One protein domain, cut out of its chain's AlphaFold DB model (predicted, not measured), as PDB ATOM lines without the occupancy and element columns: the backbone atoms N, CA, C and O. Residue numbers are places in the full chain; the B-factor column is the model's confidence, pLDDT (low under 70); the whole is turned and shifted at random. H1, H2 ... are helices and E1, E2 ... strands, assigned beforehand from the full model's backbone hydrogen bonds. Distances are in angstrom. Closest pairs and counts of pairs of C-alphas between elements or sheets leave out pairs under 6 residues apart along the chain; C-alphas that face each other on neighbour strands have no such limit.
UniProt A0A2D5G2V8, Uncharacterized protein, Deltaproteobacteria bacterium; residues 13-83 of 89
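AT A GLANCE: This is residues 13 to 83 of the 89 residues of an uncharacterized protein of Deltaproteobacteria bacterium (UniProt A0A2D5G2V8). Picture a wide V: the long helix H1 makes one arm, and a narrow antiparallel ribbon of two strands, E1 and E2, makes the other, with the small helix H2 at the ribbon's far end. The link of residues 36 to 42 forms the corner, and residues 13 to 25 of H1 stick out free. The 71 printed residues have two named helices and two named strands in the order H1, E1, H2, E2, with the sheet order E1 - E2; the class is mixed, helices and strands. The whole is extended, with a radius of gyration of the C-alphas of 17.6 A, and only just flat, spanning 49 by 33 by 17 A.

HOW THE PARTS SIT: Begin with H1, residues 13 to 35, then take the short link to E1, residues 43 to 51. Another short link leads to H2, residues 59 to 66; H1 and H2 are apart. A third short link reaches E2, residues 75 to 83, which is apart from H1. Look across E1 and E2: they are antiparallel neighbours at 160 degrees, and C-alphas 47 and 80 face each other at 4.5 A. N 44 and O 83, at 2.8 A, and N 50 and O 77, at 2.8 A, are within hydrogen-bond range. In H1 and H2 every O i to N i+4 pair is within that range.

IN THESE COORDINATES: Find C-alpha 13 at (-45.343, 128.697, 69.715); from there H1 runs 33.2 A to C-alpha 35. E1 begins at C-alpha 43, (-24.640, 119.384, 52.232), and runs 24.6 A. H2 covers 10.5 A from C-alpha 59 to C-alpha 66. E2 runs 22.6 A to C-alpha 83 at (-27.892, 120.879, 47.773).

THE WHOLE: The C-alphas farthest apart, those of Thr 35 and Glu 66, are 49.4 A apart. The printed part has no cut and no long link. Its mean pLDDT is 85.2, and no printed residue is under 70.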
ATOM      1  N   LYS A  13     -45.124 130.165  69.751       73.25
ATOM      2  CA  LYS A  13     -45.343 128.697  69.715       73.25
ATOM      3  C   LYS A  13     -45.703 128.160  68.320       73.25
ATOM      4  O   LYS A  13     -45.388 127.028  67.979       73.25
ATOM      5  N   HIS A  14     -46.367 128.976  67.502       74.31
ATOM      6  CA  HIS A  14     -46.697 128.641  66.121       74.31
ATOM      7  C   HIS A  14     -45.463 128.532  65.207       74.31
ATOM      8  O   HIS A  14     -45.371 127.597  64.417       74.31
ATOM      9  N   GLU A  15     -44.507 129.459  65.310       77.88
ATOM     10  CA  GLU A  15     -43.270 129.433  64.517       77.88
ATOM     11  C   GLU A  15     -42.408 128.221  64.871       77.88
ATOM     12  O   GLU A  15     -41.849 127.589  63.980       77.88
ATOM     13  N   GLU A  16     -42.373 127.844  66.148       81.56
ATOM     14  CA  GLU A  16     -41.675 126.649  66.624       81.56
ATOM     15  C   GLU A  16     -42.275 125.362  66.037       81.56
ATOM     16  O   GLU A  16     -41.548 124.507  65.533       81.56
ATOM     17  N   ILE A  17     -43.609 125.254  65.999       83.38
ATOM     18  CA  ILE A  17     -44.310 124.114  65.383       83.38
ATOM     19  C   ILE A  17     -44.025 124.036  63.879       83.38
ATOM     20  O   ILE A  17     -43.798 122.950  63.340       83.38
ATOM     21  N   VAL A  18     -44.052 125.175  63.182       83.31
ATOM     22  CA  VAL A  18     -43.744 125.226  61.747       83.31
ATOM     23  C   VAL A  18     -42.292 124.829  61.504       83.31
ATOM     24  O   VAL A  18     -42.029 123.997  60.636       83.31
ATOM     25  N   LEU A  19     -41.360 125.362  62.295       84.44
ATOM     26  CA  LEU A  19     -39.944 125.033  62.192       84.44
ATOM     27  C   LEU A  19     -39.706 123.539  62.420       84.44
ATOM     28  O   LEU A  19     -39.021 122.915  61.615       84.44
ATOM     29  N   HIS A  20     -40.325 122.948  63.443       87.94
ATOM     30  CA  HIS A  20     -40.223 121.515  63.721       87.94
ATOM     31  C   HIS A  20     -40.652 120.672  62.515       87.94
ATOM     32  O   HIS A  20     -39.904 119.815  62.051       87.94
ATOM     33  N   LYS A  21     -41.821 120.971  61.932       87.31
ATOM     34  CA  LYS A  21     -42.321 120.272  60.737       87.31
ATOM     35  C   LYS A  21     -41.384 120.422  59.539       87.31
ATOM     36  O   LYS A  21     -41.197 119.469  58.788       87.31
ATOM     37  N   VAL A  22     -40.799 121.603  59.340       86.12
ATOM     38  CA  VAL A  22     -39.819 121.826  58.265       86.12
ATOM     39  C   VAL A  22     -38.565 120.985  58.505       86.12
ATOM     40  O   VAL A  22     -38.096 120.321  57.582       86.12
ATOM     41  N   MET A  23     -38.056 120.959  59.738       86.75
ATOM     42  CA  MET A  23     -36.868 120.184  60.096       86.75
ATOM     43  C   MET A  23     -37.089 118.676  59.932       86.75
ATOM     44  O   MET A  23     -36.216 118.006  59.386       86.75
ATOM     45  N   GLU A  24     -38.268 118.151  60.278       90.75
ATOM     46  CA  GLU A  24     -38.626 116.747  60.019       90.75
ATOM     47  C   GLU A  24     -38.562 116.392  58.525       90.75
ATOM     48  O   GLU A  24     -38.104 115.312  58.147       90.75
ATOM     49  N   GLN A  25     -39.030 117.287  57.650       87.44
ATOM     50  CA  GLN A  25     -38.977 117.065  56.202       87.44
ATOM     51  C   GLN A  25     -37.538 117.104  55.685       87.44
ATOM     52  O   GLN A  25     -37.155 116.265  54.869       87.44
ATOM     53  N   VAL A  26     -36.721 118.033  56.191       86.50
ATOM     54  CA  VAL A  26     -35.289 118.093  55.866       86.50
ATOM     55  C   VAL A  26     -34.591 116.805  56.300       86.50
ATOM     56  O   VAL A  26     -33.852 116.223  55.510       86.50
ATOM     57  N   GLU A  27     -34.863 116.311  57.507       90.00
ATOM     58  CA  GLU A  27     -34.266 115.077  58.018       90.00
ATOM     59  C   GLU A  27     -34.623 113.860  57.156       90.00
ATOM     60  O   GLU A  27     -33.744 113.062  56.828       90.00
ATOM     61  N   LYS A  28     -35.884 113.733  56.723       91.75
ATOM     62  CA  LYS A  28     -36.314 112.657  55.810       91.75
ATOM     63  C   LYS A  28     -35.521 112.665  54.505       91.75
ATOM     64  O   LYS A  28     -35.045 111.614  54.079       91.75
ATOM     65  N   VAL A  29     -35.338 113.841  53.905       88.88
ATOM     66  CA  VAL A  29     -34.553 113.995  52.671       88.88
ATOM     67  C   VAL A  29     -33.086 113.633  52.907       88.88
ATOM     68  O   VAL A  29     -32.501 112.901  52.111       88.88
ATOM     69  N   LEU A  30     -32.492 114.088  54.014       88.38
ATOM     70  CA  LEU A  30     -31.105 113.764  54.357       88.38
ATOM     71  C   LEU A  30     -30.907 112.260  54.585       88.38
ATOM     72  O   LEU A  30     -29.958 111.691  54.050       88.38
ATOM     73  N   ARG A  31     -31.822 111.598  55.303       91.31
ATOM     74  CA  ARG A  31     -31.799 110.139  55.506       91.31
ATOM     75  C   ARG A  31     -31.887 109.387  54.183       91.31
ATOM     76  O   ARG A  31     -31.093 108.481  53.955       91.31
ATOM     77  N   GLN A  32     -32.792 109.793  53.294       91.62
ATOM     78  CA  GLN A  32     -32.892 109.199  51.962       91.62
ATOM     79  C   GLN A  32     -31.578 109.351  51.184       91.62
ATOM     80  O   GLN A  32     -31.069 108.383  50.625       91.62
ATOM     81  N   MET A  33     -30.984 110.546  51.194       88.56
ATOM     82  CA  MET A  33     -29.699 110.791  50.539       88.56
ATOM     83  C   MET A  33     -28.571 109.937  51.136       88.56
ATOM     84  O   MET A  33     -27.723 109.450  50.390       88.56
ATOM     85  N   GLN A  34     -28.576 109.712  52.452       89.12
ATOM     86  CA  GLN A  34     -27.634 108.811  53.117       89.12
ATOM     87  C   GLN A  34     -27.823 107.355  52.670       89.12
ATOM     88  O   GLN A  34     -26.837 106.676  52.391       89.12
ATOM     89  N   THR A  35     -29.068 106.880  52.552       92.69
ATOM     90  CA  THR A  35     -29.383 105.543  52.017       92.69
ATOM     91  C   THR A  35     -28.928 105.382  50.566       92.69
ATOM     92  O   THR A  35     -28.467 104.314  50.180       92.69
ATOM     93  N   GLU A  36     -28.989 106.451  49.773       91.06
ATOM     94  CA  GLU A  36     -28.474 106.502  48.399       91.06
ATOM     95  C   GLU A  36     -26.932 106.563  48.325       91.06
ATOM     96  O   GLU A  36     -26.375 106.672  47.234       91.06
ATOM     97  N   GLY A  37     -26.225 106.520  49.462       89.75
ATOM     98  CA  GLY A  37     -24.761 106.556  49.522       89.75
ATOM     99  C   GLY A  37     -24.158 107.937  49.251       89.75
ATOM    100  O   GLY A  37     -22.968 108.043  48.953       89.75
ATOM    101  N   LYS A  38     -24.955 109.011  49.328       87.56
ATOM    102  CA  LYS A  38     -24.457 110.376  49.126       87.56
ATOM    103  C   LYS A  38     -23.678 110.853  50.349       87.56
ATOM    104  O   LYS A  38     -24.116 110.703  51.487       87.56
ATOM    105  N   ASP A  39     -22.556 111.519  50.098       87.31
ATOM    106  CA  ASP A  39     -21.746 112.148  51.138       87.31
ATOM    107  C   ASP A  39     -22.418 113.426  51.669       87.31
ATOM    108  O   ASP A  39     -22.388 114.490  51.039       87.31
ATOM    109  N   LEU A  40     -23.033 113.317  52.849       85.94
ATOM    110  CA  LEU A  40     -23.741 114.425  53.484       85.94
ATOM    111  C   LEU A  40     -22.816 115.505  54.065       85.94
ATOM    112  O   LEU A  40     -23.296 116.602  54.351       85.94
ATOM    113  N   THR A  41     -21.503 115.270  54.185       86.00
ATOM    114  CA  THR A  41     -20.556 116.323  54.613       86.00
ATOM    115  C   THR A  41     -20.518 117.492  53.623       86.00
ATOM    116  O   THR A  41     -20.125 118.611  53.959       86.00
ATOM    117  N   ARG A  42     -21.012 117.251  52.404       84.50
ATOM    118  CA  ARG A  42     -21.110 118.209  51.301       84.50
ATOM    119  C   ARG A  42     -22.461 118.908  51.222       84.50
ATOM    120  O   ARG A  42     -22.695 119.660  50.274       84.50
ATOM    121  N   VAL A  43     -23.365 118.668  52.173       86.62
ATOM    122  CA  VAL A  43     -24.640 119.384  52.232       86.62
ATOM    123  C   VAL A  43     -24.372 120.862  52.480       86.62
ATOM    124  O   VAL A  43     -23.722 121.267  53.443       86.62
ATOM    125  N   ARG A  44     -24.905 121.691  51.590       83.25
ATOM    126  CA  ARG A  44     -24.878 123.144  51.682       83.25
ATOM    127  C   ARG A  44     -26.301 123.669  51.720       83.25
ATOM    128  O   ARG A  44     -27.174 123.211  50.981       83.25
ATOM    129  N   ILE A  45     -26.505 124.681  52.553       82.94
ATOM    130  CA  ILE A  45     -27.744 125.449  52.621       82.94
ATOM    131  C   ILE A  45     -27.440 126.831  52.055       82.94
ATOM    132  O   ILE A  45     -26.530 127.515  52.524       82.94
ATOM    133  N   LYS A  46     -28.186 127.249  51.035       83.56
ATOM    134  CA  LYS A  46     -28.074 128.590  50.458       83.56
ATOM    135  C   LYS A  46     -29.404 129.312  50.574       83.56
ATOM    136  O   LYS A  46     -30.415 128.832  50.061       83.56
ATOM    137  N   ARG A  47     -29.382 130.486  51.207       82.19
ATOM    138  CA  ARG A  47     -30.491 131.440  51.144       82.19
ATOM    139  C   ARG A  47     -30.556 132.028  49.738       82.19
ATOM    140  O   ARG A  47     -29.528 132.354  49.143       82.19
ATOM    141  N   PHE A  48     -31.759 132.160  49.210       79.69
ATOM    142  CA  PHE A  48     -32.025 132.868  47.970       79.69
ATOM    143  C   PHE A  48     -33.276 133.716  48.143       79.69
ATOM    144  O   PHE A  48     -34.140 133.391  48.946       79.69
ATOM    145  N   GLN A  49     -33.380 134.799  47.390       78.81
ATOM    146  CA  GLN A  49     -34.579 135.624  47.378       78.81
ATOM    147  C   GLN A  49     -35.388 135.266  46.142       78.81
ATOM    148  O   GLN A  49     -34.861 135.238  45.027       78.81
ATOM    149  N   LYS A  50     -36.668 134.957  46.337       81.69
ATOM    150  CA  LYS A  50     -37.601 134.818  45.227       81.69
ATOM    151  C   LYS A  50     -37.981 136.212  44.761       81.69
ATOM    152  O   LYS A  50     -38.590 136.982  45.502       81.69
ATOM    153  N   THR A  51     -37.650 136.527  43.519       83.50
ATOM    154  CA  THR A  51     -38.206 137.698  42.843       83.50
ATOM    155  C   THR A  51     -39.627 137.399  42.376       83.50
ATOM    156  O   THR A  51     -39.995 136.243  42.161       83.50
ATOM    157  N   HIS A  52     -40.420 138.442  42.159       85.38
ATOM    158  CA  HIS A  52     -41.754 138.346  41.572       85.38
ATOM    159  C   HIS A  52     -41.767 137.528  40.268       85.38
ATOM    160  O   HIS A  52     -40.825 137.573  39.473       85.38
ATOM    161  N   HIS A  53     -42.859 136.798  40.019       82.44
ATOM    162  CA  HIS A  53     -43.062 136.057  38.769       82.44
ATOM    163  C   HIS A  53     -43.130 137.003  37.566       82.44
ATOM    164  O   HIS A  53     -43.679 138.093  37.710       82.44
ATOM    165  N   VAL A  54     -42.613 136.618  36.384       81.19
ATOM    166  CA  VAL A  54     -42.497 137.446  35.145       81.19
ATOM    167  C   VAL A  54     -43.752 138.230  34.756       81.19
ATOM    168  O   VAL A  54     -43.635 139.319  34.220       81.19
ATOM    169  N   SER A  55     -44.935 137.748  35.124       85.44
ATOM    170  CA  SER A  55     -46.220 138.408  34.860       85.44
ATOM    171  C   SER A  55     -46.649 139.475  35.884       85.44
ATOM    172  O   SER A  55     -47.721 140.062  35.738       85.44
ATOM    173  N   CYS A  56     -45.870 139.731  36.941       87.12
ATOM    174  CA  CYS A  56     -46.232 140.702  37.973       87.12
ATOM    175  C   CYS A  56     -46.203 142.144  37.442       87.12
ATOM    176  O   CYS A  56     -45.202 142.586  36.887       87.12
ATOM    177  N   ARG A  57     -47.278 142.902  37.697       89.25
ATOM    178  CA  ARG A  57     -47.463 144.289  37.231       89.25
ATOM    179  C   ARG A  57     -47.219 145.356  38.307       89.25
ATOM    180  O   ARG A  57     -47.644 146.499  38.135       89.25
ATOM    181  N   CYS A  58     -46.582 145.004  39.427       90.50
ATOM    182  CA  CYS A  58     -46.280 145.980  40.477       90.50
ATOM    183  C   CYS A  58     -45.269 147.033  39.988       90.50
ATOM    184  O   CYS A  58     -44.510 146.796  39.047       90.50
ATOM    185  N   GLN A  59     -45.227 148.184  40.657       90.25
ATOM    186  CA  GLN A  59     -44.392 149.318  40.249       90.25
ATOM    187  C   GLN A  59     -42.894 148.969  40.193       90.25
ATOM    188  O   GLN A  59     -42.218 149.347  39.244       90.25
ATOM    189  N   GLN A  60     -42.392 148.163  41.135       88.62
ATOM    190  CA  GLN A  60     -41.009 147.665  41.101       88.62
ATOM    191  C   GLN A  60     -40.728 146.764  39.888       88.62
ATOM    192  O   GLN A  60     -39.669 146.865  39.280       88.62
ATOM    193  N   CYS A  61     -41.674 145.905  39.492       90.31
ATOM    194  CA  CYS A  61     -41.504 145.064  38.303       90.31
ATOM    195  C   CYS A  61     -41.557 145.875  37.005       90.31
ATOM    196  O   CYS A  61     -40.782 145.578  36.102       90.31
ATOM    197  N   LYS A  62     -42.398 146.914  36.932       91.38
ATOM    198  CA  LYS A  62     -42.416 147.844  35.790       91.38
ATOM    199  C   LYS A  62     -41.084 148.580  35.645       91.38
ATOM    200  O   LYS A  62     -40.509 148.585  34.567       91.38
ATOM    201  N   LEU A  63     -40.541 149.100  36.749       91.44
ATOM    202  CA  LEU A  63     -39.220 149.741  36.759       91.44
ATOM    203  C   LEU A  63     -38.103 148.785  36.317       91.44
ATOM    204  O   LEU A  63     -37.174 149.193  35.625       91.44
ATOM    205  N   ALA A  64     -38.181 147.516  36.719       90.06
ATOM    206  CA  ALA A  64     -37.238 146.487  36.292       90.06
ATOM    207  C   ALA A  64     -37.316 146.211  34.781       90.06
ATOM    208  O   ALA A  64     -36.284 146.022  34.142       90.06
ATOM    209  N   GLU A  65     -38.523 146.212  34.211       90.69
ATOM    210  CA  GLU A  65     -38.765 146.036  32.777       90.69
ATOM    211  C   GLU A  65     -38.287 147.247  31.963       90.69
ATOM    212  O   GLU A  65     -37.518 147.081  31.017       90.69
ATOM    213  N   GLU A  66     -38.636 148.464  32.389       92.94
ATOM    214  CA  GLU A  66     -38.180 149.724  31.782       92.94
ATOM    215  C   GLU A  66     -36.648 149.820  31.749       92.94
ATOM    216  O   GLU A  66     -36.060 150.206  30.739       92.94
ATOM    217  N   LYS A  67     -35.985 149.420  32.842       93.06
ATOM    218  CA  LYS A  67     -34.519 149.417  32.959       93.06
ATOM    219  C   LYS A  67     -33.853 148.169  32.374       93.06
ATOM    220  O   LYS A  67     -32.626 148.100  32.368       93.06
ATOM    221  N   LYS A  68     -34.634 147.187  31.907       88.94
ATOM    222  CA  LYS A  68     -34.166 145.862  31.462       88.94
ATOM    223  C   LYS A  68     -33.239 145.168  32.476       88.94
ATOM    224  O   LYS A  68     -32.329 144.440  32.085       88.94
ATOM    225  N   ASP A  69     -33.469 145.371  33.774       85.94
ATOM    226  CA  ASP A  69     -32.700 144.731  34.847       85.94
ATOM    227  C   ASP A  69     -33.612 143.847  35.717       85.94
ATOM    228  O   ASP A  69     -34.309 144.349  36.606       85.94
ATOM    229  N   PRO A  70     -33.599 142.514  35.523       81.75
ATOM    230  CA  PRO A  70     -34.446 141.596  36.279       81.75
ATOM    231  C   PRO A  70     -34.105 141.533  37.775       81.75
ATOM    232  O   PRO A  70     -34.896 140.999  38.552       81.75
ATOM    233  N   ARG A  71     -32.963 142.083  38.211       81.31
ATOM    234  CA  ARG A  71     -32.580 142.145  39.632       81.31
ATOM    235  C   ARG A  71     -33.361 143.208  40.401       81.31
ATOM    236  O   ARG A  71     -33.408 143.150  41.622       81.31
ATOM    237  N   LEU A  72     -33.985 144.154  39.698       83.12
ATOM    238  CA  LEU A  72     -34.794 145.222  40.297       83.12
ATOM    239  C   LEU A  72     -36.249 144.813  40.547       83.12
ATOM    240  O   LEU A  72     -37.054 145.612  41.028       83.12
ATOM    241  N   ARG A  73     -36.614 143.580  40.190       86.81
ATOM    242  CA  ARG A  73     -37.963 143.066  40.408       86.81
ATOM    243  C   ARG A  73     -38.237 142.951  41.901       86.81
ATOM    244  O   ARG A  73     -37.341 142.633  42.677       86.81
ATOM    245  N   GLY A  74     -39.491 143.182  42.286       81.19
ATOM    246  CA  GLY A  74     -39.910 143.080  43.685       81.19
ATOM    247  C   GLY A  74     -39.554 141.722  44.298       81.19
ATOM    248  O   GLY A  74     -39.540 140.703  43.599       81.19
ATOM    249  N   MET A  75     -39.248 141.717  45.595       80.69
ATOM    250  CA  MET A  75     -38.956 140.505  46.362       80.69
ATOM    251  C   MET A  75     -40.252 139.955  46.962       80.69
ATOM    252  O   MET A  75     -40.975 140.687  47.630       80.69
ATOM    253  N   LEU A  76     -40.529 138.673  46.718       71.38
ATOM    254  CA  LEU A  76     -41.687 137.962  47.268       71.38
ATOM    255  C   LEU A  76     -41.362 137.389  48.645       71.38
ATOM    256  O   LEU A  76     -42.062 137.658  49.611       71.38
ATOM    257  N   GLU A  77     -40.310 136.574  48.719       71.31
ATOM    258  CA  GLU A  77     -39.995 135.773  49.902       71.31
ATOM    259  C   GLU A  77     -38.507 135.418  49.942       71.31
ATOM    260  O   GLU A  77     -37.857 135.244  48.903       71.31
ATOM    261  N   ASP A  78     -37.987 135.220  51.150       73.94
ATOM    262  CA  ASP A  78     -36.740 134.496  51.361       73.94
ATOM    263  C   ASP A  78     -36.986 132.985  51.261       73.94
ATOM    264  O   ASP A  78     -37.875 132.431  51.903       73.94
ATOM    265  N   GLY A  79     -36.185 132.305  50.448       77.81
ATOM    266  CA  GLY A  79     -36.172 130.856  50.303       77.81
ATOM    267  C   GLY A  79     -34.827 130.252  50.701       77.81
ATOM    268  O   GLY A  79     -33.797 130.928  50.753       77.81
ATOM    269  N   PHE A  80     -34.821 128.942  50.929       81.06
ATOM    270  CA  PHE A  80     -33.614 128.162  51.192       81.06
ATOM    271  C   PHE A  80     -33.524 126.998  50.214       81.06
ATOM    272  O   PHE A  80     -34.520 126.342  49.917       81.06
ATOM    273  N   LYS A  81     -32.324 126.746  49.695       82.12
ATOM    274  CA  LYS A  81     -32.025 125.579  48.867       82.12
ATOM    275  C   LYS A  81     -30.988 124.723  49.575       82.12
ATOM    276  O   LYS A  81     -29.906 125.214  49.896       82.12
ATOM    277  N   VAL A  82     -31.322 123.453  49.775       81.88
ATOM    278  CA  VAL A  82     -30.399 122.417  50.242       81.88
ATOM    279  C   VAL A  82     -29.860 121.687  49.014       81.88
ATOM    280  O   VAL A  82     -30.631 121.303  48.135       81.88
ATOM    281  N   TYR A  83     -28.543 121.560  48.896       83.00
ATOM    282  CA  TYR A  83     -27.892 120.879  47.773       83.00
ATOM    283  C   TYR A  83     -26.586 120.227  48.219       83.00
ATOM    284  O   TYR A  83     -26.025 120.594  49.247       83.00
TER     285      TYR A  83